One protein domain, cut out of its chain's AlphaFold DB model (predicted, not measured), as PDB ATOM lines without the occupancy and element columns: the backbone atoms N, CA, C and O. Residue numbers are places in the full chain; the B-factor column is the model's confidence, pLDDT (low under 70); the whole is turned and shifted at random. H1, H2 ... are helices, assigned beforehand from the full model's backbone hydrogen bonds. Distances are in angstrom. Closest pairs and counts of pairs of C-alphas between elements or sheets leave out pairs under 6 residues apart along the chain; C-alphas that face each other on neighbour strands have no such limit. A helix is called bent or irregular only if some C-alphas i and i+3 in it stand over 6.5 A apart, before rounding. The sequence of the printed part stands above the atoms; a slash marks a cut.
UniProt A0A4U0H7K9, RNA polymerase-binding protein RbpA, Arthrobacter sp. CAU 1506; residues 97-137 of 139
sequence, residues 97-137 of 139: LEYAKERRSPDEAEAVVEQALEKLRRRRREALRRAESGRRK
ATOM      1  N   LEU A  97     -13.160 -49.989   1.000       93.31
ATOM      2  CA  LEU A  97     -13.723 -50.152   2.340       93.31
ATOM      3  C   LEU A  97     -13.783 -51.625   2.757       93.31
ATOM      4  O   LEU A  97     -13.477 -51.941   3.903       93.31
ATOM      5  N   GLU A  98     -14.165 -52.518   1.849       93.88
ATOM      6  CA  GLU A  98     -14.207 -53.958   2.125       93.88
ATOM      7  C   GLU A  98     -12.806 -54.492   2.421       93.88
ATOM      8  O   GLU A  98     -12.612 -55.150   3.441       93.88
ATOM      9  N   TYR A  99     -11.800 -54.082   1.643       94.56
ATOM     10  CA  TYR A  99     -10.405 -54.406   1.951       94.56
ATOM     11  C   TYR A  99      -9.948 -53.880   3.314       94.56
ATOM     12  O   TYR A  99      -9.165 -54.537   3.997       94.56
ATOM     13  N   ALA A 100     -10.410 -52.700   3.731       94.44
ATOM     14  CA  ALA A 100     -10.086 -52.178   5.054       94.44
ATOM     15  C   ALA A 100     -10.739 -53.008   6.175       94.44
ATOM     16  O   ALA A 100     -10.088 -53.268   7.187       94.44
ATOM     17  N   LYS A 101     -11.992 -53.448   5.982       93.94
ATOM     18  CA  LYS A 101     -12.748 -54.275   6.941       93.94
ATOM     19  C   LYS A 101     -12.187 -55.687   7.091       93.94
ATOM     20  O   LYS A 101     -12.236 -56.240   8.178       93.94
ATOM     21  N   GLU A 102     -11.604 -56.256   6.042       94.56
ATOM     22  CA  GLU A 102     -10.952 -57.574   6.121       94.56
ATOM     23  C   GLU A 102      -9.699 -57.581   7.008       94.56
ATOM     24  O   GLU A 102      -9.256 -58.636   7.453       94.56
ATOM     25  N   ARG A 103      -9.106 -56.408   7.259       96.19
ATOM     26  CA  ARG A 103      -7.824 -56.262   7.967       96.19
ATOM     27  C   ARG A 103      -7.956 -55.634   9.346       96.19
ATOM     28  O   ARG A 103      -6.944 -55.529  10.033       96.19
ATOM     29  N   ARG A 104      -9.139 -55.130   9.697       94.88
ATOM     30  CA  ARG A 104      -9.382 -54.404  10.944       94.88
ATOM     31  C   ARG A 104     -10.628 -54.929  11.615       94.88
ATOM     32  O   ARG A 104     -11.663 -55.073  10.966       94.88
ATOM     33  N   SER A 105     -10.543 -55.142  12.920       95.38
ATOM     34  CA  SER A 105     -11.745 -55.380  13.711       95.38
ATOM     35  C   SER A 105     -12.602 -54.101  13.794       95.38
ATOM     36  O   SER A 105     -12.100 -52.994  13.552       95.38
ATOM     37  N   PRO A 106     -13.897 -54.218  14.136       94.44
ATOM     38  CA  PRO A 106     -14.744 -53.056  14.403       94.44
ATOM     39  C   PRO A 106     -14.141 -52.113  15.457       94.44
ATOM     40  O   PRO A 106     -14.104 -50.903  15.239       94.44
ATOM     41  N   ASP A 107     -13.575 -52.671  16.530       96.75
ATOM     42  CA  ASP A 107     -12.978 -51.907  17.632       96.75
ATOM     43  C   ASP A 107     -11.728 -51.130  17.181       96.75
ATOM     44  O   ASP A 107     -11.540 -49.958  17.514       96.75
ATOM     45  N   GLU A 108     -10.873 -51.750  16.360       95.62
ATOM     46  CA  GLU A 108      -9.706 -51.081  15.772       95.62
ATOM     47  C   GLU A 108     -10.117 -49.961  14.810       95.62
ATOM     48  O   GLU A 108      -9.467 -48.913  14.743       95.62
ATOM     49  N   ALA A 109     -11.194 -50.170  14.049       95.25
ATOM     50  CA  ALA A 109     -11.729 -49.155  13.155       95.25
ATOM     51  C   ALA A 109     -12.249 -47.941  13.940       95.25
ATOM     52  O   ALA A 109     -11.949 -46.806  13.560       95.25
ATOM     53  N   GLU A 110     -12.955 -48.167  15.049       96.69
ATOM     54  CA  GLU A 110     -13.445 -47.109  15.934       96.69
ATOM     55  C   GLU A 110     -12.292 -46.317  16.563       96.69
ATOM     56  O   GLU A 110     -12.266 -45.086  16.479       96.69
ATOM     57  N   ALA A 111     -11.268 -47.005  17.074       97.19
ATOM     58  CA  ALA A 111     -10.078 -46.358  17.621       97.19
ATOM     59  C   ALA A 111      -9.372 -45.457  16.589       97.19
ATOM     60  O   ALA A 111      -8.939 -44.346  16.911       97.19
ATOM     61  N   VAL A 112      -9.274 -45.897  15.329       95.00
ATOM     62  CA  VAL A 112      -8.680 -45.088  14.251       95.00
ATOM     63  C   VAL A 112      -9.520 -43.844  13.949       95.00
ATOM     64  O   VAL A 112      -8.955 -42.772  13.696       95.00
ATOM     65  N   VAL A 113     -10.849 -43.960  13.982       96.69
ATOM     66  CA  VAL A 113     -11.751 -42.821  13.777       96.69
ATOM     67  C   VAL A 113     -11.615 -41.815  14.920       96.69
ATOM     68  O   VAL A 113     -11.442 -40.626  14.639       96.69
ATOM     69  N   GLU A 114     -11.597 -42.254  16.181       98.00
ATOM     70  CA  GLU A 114     -11.460 -41.331  17.317       98.00
ATOM     71  C   GLU A 114     -10.115 -40.591  17.277       98.00
ATOM     72  O   GLU A 114     -10.074 -39.363  17.378       98.00
ATOM     73  N   GLN A 115      -9.014 -41.291  16.975       97.38
ATOM     74  CA  GLN A 115      -7.708 -40.647  16.787       97.38
ATOM     75  C   GLN A 115      -7.725 -39.589  15.670       97.38
ATOM     76  O   GLN A 115      -7.062 -38.548  15.771       97.38
ATOM     77  N   ALA A 116      -8.453 -39.835  14.578       97.69
ATOM     78  CA  ALA A 116      -8.601 -38.868  13.493       97.69
ATOM     79  C   ALA A 116      -9.434 -37.647  13.926       97.69
ATOM     80  O   ALA A 116      -9.060 -36.506  13.624       97.69
ATOM     81  N   LEU A 117     -10.519 -37.867  14.675       98.19
ATOM     82  CA  LEU A 117     -11.371 -36.810  15.222       98.19
ATOM     83  C   LEU A 117     -10.620 -35.934  16.227       98.19
ATOM     84  O   LEU A 117     -10.693 -34.706  16.144       98.19
ATOM     85  N   GLU A 118      -9.841 -36.520  17.133       98.19
ATOM     86  CA  GLU A 118      -9.003 -35.769  18.067       98.19
ATOM     87  C   GLU A 118      -7.977 -34.894  17.345       98.19
ATOM     88  O   GLU A 118      -7.854 -33.700  17.647       98.19
ATOM     89  N   LYS A 119      -7.283 -35.447  16.340       97.94
ATOM     90  CA  LYS A 119      -6.343 -34.686  15.500       97.94
ATOM     91  C   LYS A 119      -7.040 -33.514  14.809       97.94
ATOM     92  O   LYS A 119      -6.489 -32.410  14.784       97.94
ATOM     93  N   LEU A 120      -8.250 -33.718  14.284       97.81
ATOM     94  CA  LEU A 120      -9.042 -32.662  13.651       97.81
ATOM     95  C   LEU A 120      -9.439 -31.569  14.655       97.81
ATOM     96  O   LEU A 120      -9.239 -30.380  14.390       97.81
ATOM     97  N   ARG A 121      -9.957 -31.961  15.826       97.56
ATOM     98  CA  ARG A 121     -10.337 -31.040  16.910       97.56
ATOM     99  C   ARG A 121      -9.130 -30.229  17.392       97.56
ATOM    100  O   ARG A 121      -9.245 -29.017  17.565       97.56
ATOM    101  N   ARG A 122      -7.960 -30.861  17.550       97.62
ATOM    102  CA  ARG A 122      -6.705 -30.185  17.918       97.62
ATOM    103  C   ARG A 122      -6.315 -29.127  16.888       97.62
ATOM    104  O   ARG A 122      -6.124 -27.974  17.262       97.62
ATOM    105  N   ARG A 123      -6.286 -29.485  15.599       96.88
ATOM    106  CA  ARG A 123      -5.968 -28.543  14.510       96.88
ATOM    107  C   ARG A 123      -6.916 -27.343  14.487       96.88
ATOM    108  O   ARG A 123      -6.465 -26.219  14.292       96.88
ATOM    109  N   ARG A 124      -8.219 -27.558  14.721       96.81
ATOM    110  CA  ARG A 124      -9.202 -26.463  14.820       96.81
ATOM    111  C   ARG A 124      -8.890 -25.519  15.981       96.81
ATOM    112  O   ARG A 124      -8.875 -24.309  15.780       96.81
ATOM    113  N   ARG A 125      -8.587 -26.052  17.171       97.12
ATOM    114  CA  ARG A 125      -8.201 -25.230  18.333       97.12
ATOM    115  C   ARG A 125      -6.929 -24.424  18.071       97.12
ATOM    116  O   ARG A 125      -6.874 -23.251  18.420       97.12
ATOM    117  N   GLU A 126      -5.923 -25.026  17.442       95.75
ATOM    118  CA  GLU A 126      -4.678 -24.337  17.080       95.75
ATOM    119  C   GLU A 126      -4.912 -23.211  16.066       95.75
ATOM    120  O   GLU A 126      -4.359 -22.123  16.221       95.75
ATOM    121  N   ALA A 127      -5.759 -23.440  15.058       93.75
ATOM    122  CA  ALA A 127      -6.125 -22.420  14.080       93.75
ATOM    123  C   ALA A 127      -6.853 -21.231  14.727       93.75
ATOM    124  O   ALA A 127      -6.508 -20.085  14.446       93.75
ATOM    125  N   LEU A 128      -7.797 -21.493  15.639       94.56
ATOM    126  CA  LEU A 128      -8.497 -20.445  16.394       94.56
ATOM    127  C   LEU A 128      -7.529 -19.625  17.256       94.56
ATOM    128  O   LEU A 128      -7.524 -18.401  17.169       94.56
ATOM    129  N   ARG A 129      -6.632 -20.289  18.000       91.88
ATOM    130  CA  ARG A 129      -5.604 -19.606  18.808       91.88
ATOM    131  C   ARG A 129      -4.673 -18.734  17.959       91.88
ATOM    132  O   ARG A 129      -4.289 -17.653  18.394       91.88
ATOM    133  N   ARG A 130      -4.309 -19.185  16.752       89.31
ATOM    134  CA  ARG A 130      -3.511 -18.392  15.796       89.31
ATOM    135  C   ARG A 130      -4.277 -17.175  15.268       89.31
ATOM    136  O   ARG A 130      -3.681 -16.117  15.108       89.31
ATOM    137  N   ALA A 131      -5.577 -17.309  15.012       88.81
ATOM    138  CA  ALA A 131      -6.412 -16.192  14.573       88.81
ATOM    139  C   ALA A 131      -6.573 -15.126  15.676       88.81
ATOM    140  O   ALA A 131      -6.483 -13.931  15.400       88.81
ATOM    141  N   GLU A 132      -6.746 -15.549  16.931       84.94
ATOM    142  CA  GLU A 132      -6.838 -14.647  18.088       84.94
ATOM    143  C   GLU A 132      -5.517 -13.925  18.383       84.94
ATOM    144  O   GLU A 132      -5.517 -12.724  18.662       84.94
ATOM    145  N   SER A 133      -4.380 -14.622  18.285       80.06
ATOM    146  CA  SER A 133      -3.064 -14.010  18.503       80.06
ATOM    147  C   SER A 133      -2.664 -13.033  17.396       80.06
ATOM    148  O   SER A 133      -1.968 -12.059  17.675       80.06
ATOM    149  N   GLY A 134      -3.128 -13.252  16.161       77.12
ATOM    150  CA  GLY A 134      -2.997 -12.285  15.070       77.12
ATOM    151  C   GLY A 134      -3.831 -11.021  15.293       77.12
ATOM    152  O   GLY A 134      -3.356  -9.926  15.014       77.12
ATOM    153  N   ARG A 135      -5.040 -11.149  15.858       71.69
ATOM    154  CA  ARG A 135      -5.928 -10.007  16.134       71.69
ATOM    155  C   ARG A 135      -5.379  -9.091  17.236       71.69
ATOM    156  O   ARG A 135      -5.411  -7.884  17.072       71.69
ATOM    157  N   ARG A 136      -4.793  -9.655  18.302       65.62
ATOM    158  CA  ARG A 136      -4.188  -8.888  19.416       65.62
ATOM    159  C   ARG A 136      -2.900  -8.126  19.077       65.62
ATOM    160  O   ARG A 136      -2.466  -7.331  19.893       65.62
ATOM    161  N   LYS A 137      -2.238  -8.419  17.954       62.09
ATOM    162  CA  LYS A 137      -1.011  -7.712  17.532       62.09
ATOM    163  C   LYS A 137      -1.283  -6.492  16.644       62.09
ATOM    164  O   LYS A 137      -0.340  -5.772  16.342       62.09
TER     165      LYS A 137
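What this domain is: This is residues 97 to 137 of the 139 residues of the protein "RNA polymerase-binding protein RbpA" of Arthrobacter sp. CAU 1506 (UniProt A0A4U0H7K9). One long, straight helix, H2, makes nearly the whole length of a thin rod, and before its first residue the printed part makes a small hook that holds the short helix H1. The far part, residues 113 to 137, sticks out free, with nothing packed on it. The printed part has 41 residues with two named helices, H1 then H2 along the chain, and no named strand; the class is all helix. The whole is extended, with a radius of gyration of the C-alphas of 16.6 A, and the C-alphas span 52 by 15 by 7 A.

How they stand to each other: H2, residues 106 to 135, has the N-to-C direction (0.19, 0.98, 0.03), mainly along y. Residues 113 to 137, of which 113 to 135 belong to H2, stand free: no C-alpha 8 or more residues away along the chain lies within 10 A of theirs. H1, residues 97 to 101, has the direction (0.43, -0.37, 0.83), with its largest part along z. H1 and H2 meet only through their link. In both helices each O i to N i+4 pair is within hydrogen-bond range.

Where its parts are: H2 runs from Pro 106, C-alpha at (-14.744, -53.056, 14.403), to Arg 135, C-alpha at (-5.928, -10.007, 16.134), and is 44.0 A long from first to last C-alpha. H1 begins at Leu 97, C-alpha at (-13.723, -50.152, 2.340), and ends at Lys 101; it measures 6.3 A. Neither helix is bent or irregular.

The domain as a whole: The two C-alphas farthest apart are those of Glu 102 and Lys 137, at 52.1 A. The printed part has no cut, and the link from H1 to H2, with 4 residues between them, is tight. The mean pLDDT of the printed part is 92.3; residues 136 to 137 are under 70, where the model's confidence is low.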